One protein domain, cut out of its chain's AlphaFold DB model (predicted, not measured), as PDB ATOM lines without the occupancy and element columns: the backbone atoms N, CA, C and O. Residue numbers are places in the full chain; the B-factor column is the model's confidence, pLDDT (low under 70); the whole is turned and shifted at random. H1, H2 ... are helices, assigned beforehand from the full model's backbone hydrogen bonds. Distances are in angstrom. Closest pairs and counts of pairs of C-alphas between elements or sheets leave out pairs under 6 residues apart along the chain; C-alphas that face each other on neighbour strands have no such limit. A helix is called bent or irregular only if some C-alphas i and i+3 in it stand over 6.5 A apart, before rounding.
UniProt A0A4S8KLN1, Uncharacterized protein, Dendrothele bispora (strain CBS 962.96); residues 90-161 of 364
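What this domain is: This is residues 90 to 161 of the 364 residues of an uncharacterized protein of Dendrothele bispora (strain CBS 962.96) (UniProt A0A4S8KLN1). A small, loose group of helices has H3 in its middle: H1 and H2 make a corner that packs on H3, and H4 folds back from the far end of H3 as the second leg of a hairpin. Between H2 and H3 a long loop, residues 111 to 132, reaches away as a narrow arm with Asp 122 at its tip, and this arm makes much of the length. The printed part has 72 residues, with four named helices in the order H1, H2, H3, H4 and no named strand; the class is all helix. It is loose, with a radius of gyration of the C-alphas of 15.3 A, and flat, spanning 49 by 29 by 13 A.

Where its parts are: H1, residues 90 to 102, begins at C-alpha 90 (16.135, -68.157, 47.928) and is 18.1 A long. H2 is residues 104 to 110. H3, residues 133 to 145, is 18.2 A long and begins at C-alpha 133 (21.861, -44.474, 47.932). H4, residues 149 to 159, is 15.8 A long and ends at C-alpha 159 (17.224, -48.437, 63.402); it is irregular, with C-alphas 150 and 153 7.1 A apart.

How they stand to each other: H3 is the hub. H1 touches it with residues 95 to 100 alone, closest at the C-alphas of Ile 96 and Val 144, 6.5 A, at a steep tilt of 56 degrees, opposite ways. H2 touches it, closest at the C-alphas of Ile 106 and Tyr 136, 5.7 A, at a steep tilt of 58 degrees. H3 and H4 form a helical hairpin, touching through residues 142 to 145 of H3 alone, with the C-alphas of Phe 145 and Tyr 151 closest at 5.7 A and a shallow tilt of 30 degrees. H1 and H2 only just touch, only at the corner, with 3 pairs of C-alphas within 8 A, the closest those of Ile 100 and Lys 107, 5.3 A. H4 is apart from H1 and H2. Every O i to N i+4 pair is within hydrogen-bond range in H1, H2 and H3, and 5 of 7 are in H4.

The domain as a whole: The C-alphas farthest apart, those of Asp 122 and Lys 150, are 49.6 A apart. The printed part has no cut. The link from H2 to H3 is long, and within it residues 118 to 119 pair antiparallel with residues 125 to 126; the other two links are tight. The pLDDT is under 70 at residues 115 to 118, 126 to 130 and 158 to 161.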
ATOM      1  N   GLU A  90      16.619 -68.513  49.278       90.69
ATOM      2  CA  GLU A  90      16.135 -68.157  47.928       90.69
ATOM      3  C   GLU A  90      14.826 -67.354  47.980       90.69
ATOM      4  O   GLU A  90      14.689 -66.351  47.287       90.69
ATOM      5  N   ALA A  91      13.921 -67.698  48.903       88.19
ATOM      6  CA  ALA A  91      12.687 -66.948  49.131       88.19
ATOM      7  C   ALA A  91      12.941 -65.486  49.556       88.19
ATOM      8  O   ALA A  91      12.229 -64.579  49.120       88.19
ATOM      9  N   LEU A  92      13.973 -65.238  50.374       87.62
ATOM     10  CA  LEU A  92      14.367 -63.885  50.772       87.62
ATOM     11  C   LEU A  92      14.949 -63.111  49.582       87.62
ATOM     12  O   LEU A  92      14.619 -61.942  49.384       87.62
ATOM     13  N   HIS A  93      15.771 -63.764  48.757       87.19
ATOM     14  CA  HIS A  93      16.283 -63.171  47.520       87.19
ATOM     15  C   HIS A  93      15.152 -62.779  46.562       87.19
ATOM     16  O   HIS A  93      15.141 -61.646  46.075       87.19
ATOM     17  N   ASP A  94      14.180 -63.664  46.346       90.00
ATOM     18  CA  ASP A  94      13.017 -63.395  45.496       90.00
ATOM     19  C   ASP A  94      12.176 -62.241  46.041       90.00
ATOM     20  O   ASP A  94      11.731 -61.379  45.282       90.00
ATOM     21  N   THR A  95      12.020 -62.167  47.363       92.62
ATOM     22  CA  THR A  95      11.303 -61.075  48.033       92.62
ATOM     23  C   THR A  95      12.013 -59.739  47.828       92.62
ATOM     24  O   THR A  95      11.380 -58.754  47.448       92.62
ATOM     25  N   ILE A  96      13.339 -59.701  47.981       92.62
ATOM     26  CA  ILE A  96      14.147 -58.502  47.724       92.62
ATOM     27  C   ILE A  96      14.017 -58.061  46.260       92.62
ATOM     28  O   ILE A  96      13.796 -56.880  45.986       92.62
ATOM     29  N   ILE A  97      14.147 -58.988  45.308       91.44
ATOM     30  CA  ILE A  97      14.053 -58.685  43.873       91.44
ATOM     31  C   ILE A  97      12.655 -58.168  43.522       91.44
ATOM     32  O   ILE A  97      12.530 -57.194  42.770       91.44
ATOM     33  N   LYS A  98      11.615 -58.786  44.084       93.69
ATOM     34  CA  LYS A  98      10.226 -58.366  43.922       93.69
ATOM     35  C   LYS A  98      10.018 -56.944  44.439       93.69
ATOM     36  O   LYS A  98       9.571 -56.099  43.673       93.69
ATOM     37  N   GLU A  99      10.446 -56.637  45.663       94.50
ATOM     38  CA  GLU A  99      10.299 -55.295  46.246       94.50
ATOM     39  C   GLU A  99      11.084 -54.212  45.491       94.50
ATOM     40  O   GLU A  99      10.611 -53.080  45.349       94.50
ATOM     41  N   ILE A 100      12.264 -54.542  44.950       91.50
ATOM     42  CA  ILE A 100      13.007 -53.636  44.059       91.50
ATOM     43  C   ILE A 100      12.238 -53.404  42.754       91.50
ATOM     44  O   ILE A 100      12.273 -52.301  42.210       91.50
ATOM     45  N   THR A 101      11.573 -54.424  42.217       92.31
ATOM     46  CA  THR A 101      10.890 -54.343  40.919       92.31
ATOM     47  C   THR A 101       9.545 -53.627  41.020       92.31
ATOM     48  O   THR A 101       9.239 -52.811  40.147       92.31
ATOM     49  N   ASP A 102       8.796 -53.874  42.093       94.25
ATOM     50  CA  ASP A 102       7.466 -53.315  42.335       94.25
ATOM     51  C   ASP A 102       7.530 -51.827  42.739       94.25
ATOM     52  O   ASP A 102       6.620 -51.060  42.422       94.25
ATOM     53  N   ASN A 103       8.636 -51.378  43.357       92.38
ATOM     54  CA  ASN A 103       8.830 -49.985  43.769       92.38
ATOM     55  C   ASN A 103       9.778 -49.214  42.828       92.38
ATOM     56  O   ASN A 103      11.000 -49.220  43.032       92.38
ATOM     57  N   PRO A 104       9.260 -48.442  41.848       87.12
ATOM     58  CA  PRO A 104      10.098 -47.727  40.884       87.12
ATOM     59  C   PRO A 104      10.997 -46.668  41.535       87.12
ATOM     60  O   PRO A 104      12.080 -46.404  41.022       87.12
ATOM     61  N   GLU A 105      10.601 -46.093  42.678       88.38
ATOM     62  CA  GLU A 105      11.433 -45.140  43.430       88.38
ATOM     63  C   GLU A 105      12.695 -45.818  43.989       88.38
ATOM     64  O   GLU A 105      13.798 -45.291  43.854       88.38
ATOM     65  N   ILE A 106      12.552 -47.008  44.585       89.94
ATOM     66  CA  ILE A 106      13.681 -47.782  45.120       89.94
ATOM     67  C   ILE A 106      14.548 -48.278  43.966       89.94
ATOM     68  O   ILE A 106      15.771 -48.143  44.023       89.94
ATOM     69  N   LYS A 107      13.928 -48.766  42.886       90.81
ATOM     70  CA  LYS A 107      14.629 -49.163  41.664       90.81
ATOM     71  C   LYS A 107      15.491 -48.034  41.114       90.81
ATOM     72  O   LYS A 107      16.684 -48.234  40.922       90.81
ATOM     73  N   GLN A 108      14.921 -46.845  40.912       86.06
ATOM     74  CA  GLN A 108      15.647 -45.679  40.396       86.06
ATOM     75  C   GLN A 108      16.685 -45.137  41.385       86.06
ATOM     76  O   GLN A 108      17.730 -44.638  40.968       86.06
ATOM     77  N   GLY A 109      16.417 -45.223  42.688       86.75
ATOM     78  CA  GLY A 109      17.343 -44.794  43.733       86.75
ATOM     79  C   GLY A 109      18.566 -45.704  43.879       86.75
ATOM     80  O   GLY A 109      19.671 -45.228  44.142       86.75
ATOM     81  N   LEU A 110      18.388 -47.016  43.691       89.25
ATOM     82  CA  LEU A 110      19.458 -48.015  43.791       89.25
ATOM     83  C   LEU A 110      20.196 -48.238  42.467       89.25
ATOM     84  O   LEU A 110      21.428 -48.352  42.459       89.25
ATOM     85  N   PHE A 111      19.435 -48.287  41.377       86.00
ATOM     86  CA  PHE A 111      19.864 -48.601  40.018       86.00
ATOM     87  C   PHE A 111      19.250 -47.587  39.042       86.00
ATOM     88  O   PHE A 111      18.321 -47.917  38.298       86.00
ATOM     89  N   PRO A 112      19.727 -46.328  39.044       83.50
ATOM     90  CA  PRO A 112      19.264 -45.347  38.072       83.50
ATOM     91  C   PRO A 112      19.537 -45.871  36.660       83.50
ATOM     92  O   PRO A 112      20.646 -46.322  36.365       83.50
ATOM     93  N   SER A 113      18.531 -45.823  35.783       75.81
ATOM     94  CA  SER A 113      18.704 -46.249  34.394       75.81
ATOM     95  C   SER A 113      19.816 -45.423  33.725       75.81
ATOM     96  O   SER A 113      19.964 -44.229  34.027       75.81
ATOM     97  N   PRO A 114      20.595 -46.011  32.804       72.88
ATOM     98  CA  PRO A 114      21.580 -45.265  32.030       72.88
ATOM     99  C   PRO A 114      20.903 -44.068  31.351       72.88
ATOM    100  O   PRO A 114      19.892 -44.233  30.675       72.88
ATOM    101  N   GLY A 115      21.424 -42.858  31.571       67.19
ATOM    102  CA  GLY A 115      20.857 -41.633  30.995       67.19
ATOM    103  C   GLY A 115      19.758 -40.952  31.817       67.19
ATOM    104  O   GLY A 115      19.205 -39.963  31.348       67.19
ATOM    105  N   THR A 116      19.472 -41.391  33.052       59.56
ATOM    106  CA  THR A 116      18.530 -40.695  33.963       59.56
ATOM    107  C   THR A 116      19.150 -39.431  34.578       59.56
ATOM    108  O   THR A 116      19.100 -39.203  35.786       59.56
ATOM    109  N   VAL A 117      19.788 -38.611  33.749       66.06
ATOM    110  CA  VAL A 117      20.093 -37.224  34.076       66.06
ATOM    111  C   VAL A 117      18.785 -36.481  33.844       66.06
ATOM    112  O   VAL A 117      18.385 -36.283  32.700       66.06
ATOM    113  N   VAL A 118      18.049 -36.174  34.912       63.88
ATOM    114  CA  VAL A 118      16.818 -35.394  34.759       63.88
ATOM    115  C   VAL A 118      17.238 -33.961  34.501       63.88
ATOM    116  O   VAL A 118      17.883 -33.328  35.336       63.88
ATOM    117  N   TYR A 119      16.907 -33.473  33.316       75.75
ATOM    118  CA  TYR A 119      17.054 -32.069  32.988       75.75
ATOM    119  C   TYR A 119      15.804 -31.331  33.467       75.75
ATOM    120  O   TYR A 119      14.692 -31.839  33.314       75.75
ATOM    121  N   ASP A 120      15.984 -30.162  34.073       76.62
ATOM    122  CA  ASP A 120      14.866 -29.271  34.372       76.62
ATOM    123  C   ASP A 120      14.282 -28.703  33.072       76.62
ATOM    124  O   ASP A 120      14.894 -28.823  32.006       76.62
ATOM    125  N   ALA A 121      13.141 -28.019  33.162       80.44
ATOM    126  CA  ALA A 121      12.557 -27.299  32.023       80.44
ATOM    127  C   ALA A 121      13.551 -26.323  31.353       80.44
ATOM    128  O   ALA A 121      13.461 -26.078  30.152       80.44
ATOM    129  N   ASP A 122      14.542 -25.841  32.109       85.06
ATOM    130  CA  ASP A 122      15.606 -24.943  31.653       85.06
ATOM    131  C   ASP A 122      16.848 -25.669  31.090       85.06
ATOM    132  O   ASP A 122      17.881 -25.047  30.848       85.06
ATOM    133  N   GLY A 123      16.809 -26.997  30.935       82.12
ATOM    134  CA  GLY A 123      17.940 -27.789  30.434       82.12
ATOM    135  C   GLY A 123      19.095 -27.954  31.430       82.12
ATOM    136  O   GLY A 123      20.152 -28.475  31.078       82.12
ATOM    137  N   ASN A 124      18.913 -27.542  32.687       81.56
ATOM    138  CA  ASN A 124      19.900 -27.750  33.743       81.56
ATOM    139  C   ASN A 124      19.843 -29.185  34.260       81.56
ATOM    140  O   ASN A 124      18.761 -29.716  34.488       81.56
ATOM    141  N   ILE A 125      21.005 -29.794  34.512       70.69
ATOM    142  CA  ILE A 125      21.085 -31.105  35.164       70.69
ATOM    143  C   ILE A 125      20.576 -30.965  36.601       70.69
ATOM    144  O   ILE A 125      21.297 -30.514  37.497       70.69
ATOM    145  N   VAL A 126      19.332 -31.369  36.834       66.56
ATOM    146  CA  VAL A 126      18.799 -31.540  38.180       66.56
ATOM    147  C   VAL A 126      19.397 -32.835  38.701       66.56
ATOM    148  O   VAL A 126      19.367 -33.867  38.034       66.56
ATOM    149  N   LYS A 127      19.967 -32.804  39.907       64.00
ATOM    150  CA  LYS A 127      20.387 -34.030  40.595       64.00
ATOM    151  C   LYS A 127      19.144 -34.875  40.884       64.00
ATOM    152  O   LYS A 127      18.543 -34.763  41.952       64.00
ATOM    153  N   SER A 128      18.766 -35.721  39.934       55.25
ATOM    154  CA  SER A 128      17.736 -36.750  40.039       55.25
ATOM    155  C   SER A 128      18.205 -37.862  40.958       55.25
ATOM    156  O   SER A 128      18.617 -38.922  40.507       55.25
ATOM    157  N   ASN A 129      18.234 -37.546  42.251       56.38
ATOM    158  CA  ASN A 129      18.407 -38.405  43.425       56.38
ATOM    159  C   ASN A 129      19.134 -37.580  44.489       56.38
ATOM    160  O   ASN A 129      20.295 -37.816  44.812       56.38
ATOM    161  N   SER A 130      18.454 -36.570  45.041       61.62
ATOM    162  CA  SER A 130      19.009 -35.776  46.144       61.62
ATOM    163  C   SER A 130      19.240 -36.605  47.413       61.62
ATOM    164  O   SER A 130      19.942 -36.156  48.316       61.62
ATOM    165  N   LYS A 131      18.640 -37.797  47.494       79.31
ATOM    166  CA  LYS A 131      18.809 -38.726  48.606       79.31
ATOM    167  C   LYS A 131      19.983 -39.668  48.337       79.31
ATOM    168  O   LYS A 131      20.096 -40.199  47.230       79.31
ATOM    169  N   PRO A 132      20.863 -39.892  49.323       82.19
ATOM    170  CA  PRO A 132      21.972 -40.820  49.168       82.19
ATOM    171  C   PRO A 132      21.445 -42.243  48.950       82.19
ATOM    172  O   PRO A 132      20.432 -42.633  49.528       82.19
ATOM    173  N   LYS A 133      22.184 -43.057  48.185       84.94
ATOM    174  CA  LYS A 133      21.861 -44.474  47.932       84.94
ATOM    175  C   LYS A 133      21.573 -45.262  49.222       84.94
ATOM    176  O   LYS A 133      20.727 -46.149  49.240       84.94
ATOM    177  N   THR A 134      22.226 -44.881  50.321       82.12
ATOM    178  CA  THR A 134      22.007 -45.415  51.671       82.12
ATOM    179  C   THR A 134      20.553 -45.318  52.138       82.12
ATOM    180  O   THR A 134      20.061 -46.265  52.739       82.12
ATOM    181  N   GLU A 135      19.843 -44.226  51.847       85.38
ATOM    182  CA  GLU A 135      18.426 -44.094  52.221       85.38
ATOM    183  C   GLU A 135      17.546 -45.097  51.474       85.38
ATOM    184  O   GLU A 135      16.618 -45.652  52.057       85.38
ATOM    185  N   TYR A 136      17.848 -45.368  50.203       90.81
ATOM    186  CA  TYR A 136      17.104 -46.349  49.416       90.81
ATOM    187  C   TYR A 136      17.400 -47.787  49.854       90.81
ATOM    188  O   TYR A 136      16.472 -48.588  49.926       90.81
ATOM    189  N   HIS A 137      18.645 -48.107  50.235       90.62
ATOM    190  CA  HIS A 137      18.958 -49.396  50.867       90.62
ATOM    191  C   HIS A 137      18.190 -49.574  52.182       90.62
ATOM    192  O   HIS A 137      17.661 -50.649  52.436       90.62
ATOM    193  N   TRP A 138      18.074 -48.518  52.993       88.56
ATOM    194  CA  TRP A 138      17.276 -48.547  54.221       88.56
ATOM    195  C   TRP A 138      15.781 -48.715  53.955       88.56
ATOM    196  O   TRP A 138      15.131 -49.486  54.654       88.56
ATOM    197  N   LYS A 139      15.229 -48.023  52.950       91.81
ATOM    198  CA  LYS A 139      13.832 -48.210  52.529       91.81
ATOM    199  C   LYS A 139      13.563 -49.655  52.114       91.81
ATOM    200  O   LYS A 139      12.561 -50.217  52.533       91.81
ATOM    201  N   LEU A 140      14.462 -50.243  51.325       93.31
ATOM    202  CA  LEU A 140      14.362 -51.639  50.905       93.31
ATOM    203  C   LEU A 140      14.449 -52.591  52.102       93.31
ATOM    204  O   LEU A 140      13.594 -53.452  52.253       93.31
ATOM    205  N   ALA A 141      15.444 -52.408  52.972       90.62
ATOM    206  CA  ALA A 141      15.610 -53.233  54.164       90.62
ATOM    207  C   ALA A 141      14.384 -53.155  55.081       90.62
ATOM    208  O   ALA A 141      13.952 -54.171  55.604       90.62
ATOM    209  N   ARG A 142      13.779 -51.971  55.214       89.75
ATOM    210  CA  ARG A 142      12.528 -51.810  55.950       89.75
ATOM    211  C   ARG A 142      11.407 -52.640  55.327       89.75
ATOM    212  O   ARG A 142      10.821 -53.441  56.024       89.75
ATOM    213  N   LEU A 143      11.151 -52.516  54.025       91.56
ATOM    214  CA  LEU A 143      10.072 -53.277  53.378       91.56
ATOM    215  C   LEU A 143      10.238 -54.796  53.511       91.56
ATOM    216  O   LEU A 143       9.246 -55.497  53.678       91.56
ATOM    217  N   VAL A 144      11.480 -55.280  53.451       91.44
ATOM    218  CA  VAL A 144      11.797 -56.712  53.515       91.44
ATOM    219  C   VAL A 144      11.753 -57.238  54.953       91.44
ATOM    220  O   VAL A 144      11.152 -58.273  55.194       91.44
ATOM    221  N   PHE A 145      12.359 -56.531  55.911       89.12
ATOM    222  CA  PHE A 145      12.548 -57.039  57.278       89.12
ATOM    223  C   PHE A 145      11.509 -56.544  58.295       89.12
ATOM    224  O   PHE A 145      11.411 -57.129  59.366       89.12
ATOM    225  N   GLU A 146      10.721 -55.505  57.992       86.50
ATOM    226  CA  GLU A 146       9.605 -55.042  58.847       86.50
ATOM    227  C   GLU A 146       8.406 -56.003  58.780       86.50
ATOM    228  O   GLU A 146       7.573 -55.997  59.673       86.50
ATOM    229  N   GLN A 147       8.312 -56.838  57.738       82.31
ATOM    230  CA  GLN A 147       7.245 -57.840  57.606       82.31
ATOM    231  C   GLN A 147       7.604 -59.193  58.238       82.31
ATOM    232  O   GLN A 147       6.712 -60.004  58.485       82.31
ATOM    233  N   ASP A 148       8.889 -59.441  58.498       83.88
ATOM    234  CA  ASP A 148       9.359 -60.700  59.062       83.88
ATOM    235  C   ASP A 148       9.373 -60.633  60.593       83.88
ATOM    236  O   ASP A 148      10.247 -60.008  61.190       83.88
ATOM    237  N   GLU A 149       8.473 -61.382  61.234       83.94
ATOM    238  CA  GLU A 149       8.318 -61.453  62.700       83.94
ATOM    239  C   GLU A 149       9.632 -61.799  63.433       83.94
ATOM    240  O   GLU A 149       9.873 -61.375  64.559       83.94
ATOM    241  N   LYS A 150      10.536 -62.535  62.771       83.75
ATOM    242  CA  LYS A 150      11.849 -62.911  63.320       83.75
ATOM    243  C   LYS A 150      12.880 -61.776  63.283       83.75
ATOM    244  O   LYS A 150      13.812 -61.774  64.087       83.75
ATOM    245  N   TYR A 151      12.775 -60.871  62.314       81.94
ATOM    246  CA  TYR A 151      13.770 -59.825  62.064       81.94
ATOM    247  C   TYR A 151      13.286 -58.437  62.484       81.94
ATOM    248  O   TYR A 151      14.131 -57.567  62.687       81.94
ATOM    249  N   GLU A 152      11.980 -58.247  62.679       82.25
ATOM    250  CA  GLU A 152      11.357 -56.984  63.085       82.25
ATOM    251  C   GLU A 152      12.002 -56.413  64.357       82.25
ATOM    252  O   GLU A 152      12.522 -55.299  64.336       82.25
ATOM    253  N   GLU A 153      12.091 -57.204  65.432       79.44
ATOM    254  CA  GLU A 153      12.626 -56.748  66.726       79.44
ATOM    255  C   GLU A 153      14.106 -56.321  66.634       79.44
ATOM    256  O   GLU A 153      14.516 -55.277  67.150       79.44
ATOM    257  N   VAL A 154      14.916 -57.083  65.892       79.00
ATOM    258  CA  VAL A 154      16.343 -56.786  65.662       79.00
ATOM    259  C   VAL A 154      16.510 -55.551  64.785       79.00
ATOM    260  O   VAL A 154      17.398 -54.717  65.005       79.00
ATOM    261  N   PHE A 155      15.662 -55.425  63.769       81.81
ATOM    262  CA  PHE A 155      15.683 -54.311  62.843       81.81
ATOM    263  C   PHE A 155      15.283 -53.014  63.551       81.81
ATOM    264  O   PHE A 155      15.995 -52.012  63.433       81.81
ATOM    265  N   GLU A 156      14.232 -53.025  64.370       77.38
ATOM    266  CA  GLU A 156      13.832 -51.881  65.191       77.38
ATOM    267  C   GLU A 156      14.933 -51.467  66.175       77.38
ATOM    268  O   GLU A 156      15.276 -50.280  66.240       77.38
ATOM    269  N   ALA A 157      15.570 -52.425  66.857       71.94
ATOM    270  CA  ALA A 157      16.701 -52.156  67.748       71.94
ATOM    271  C   ALA A 157      17.880 -51.486  67.009       71.94
ATOM    272  O   ALA A 157      18.500 -50.538  67.510       71.94
ATOM    273  N   THR A 158      18.144 -51.910  65.771       66.06
ATOM    274  CA  THR A 158      19.235 -51.377  64.939       66.06
ATOM    275  C   THR A 158      18.903 -50.003  64.341       66.06
ATOM    276  O   THR A 158      19.770 -49.129  64.247       66.06
ATOM    277  N   THR A 159      17.645 -49.739  63.969       60.69
ATOM    278  CA  THR A 159      17.224 -48.437  63.402       60.69
ATOM    279  C   THR A 159      17.355 -47.278  64.394       60.69
ATOM    280  O   THR A 159      17.566 -46.128  63.991       60.69
ATOM    281  N   GLN A 160      17.293 -47.552  65.700       54.38
ATOM    282  CA  GLN A 160      17.504 -46.541  66.740       54.38
ATOM    283  C   GLN A 160      18.981 -46.129  66.872       54.38
ATOM    284  O   GLN A 160      19.278 -45.027  67.347       54.38
ATOM    285  N   THR A 161      19.912 -46.936  66.359       48.38
ATOM    286  CA  THR A 161      21.360 -46.728  66.448       48.38
ATOM    287  C   THR A 161      21.992 -46.395  65.091       48.38
ATOM    288  O   THR A 161      22.927 -47.036  64.623       48.38
TER     289      THR A 161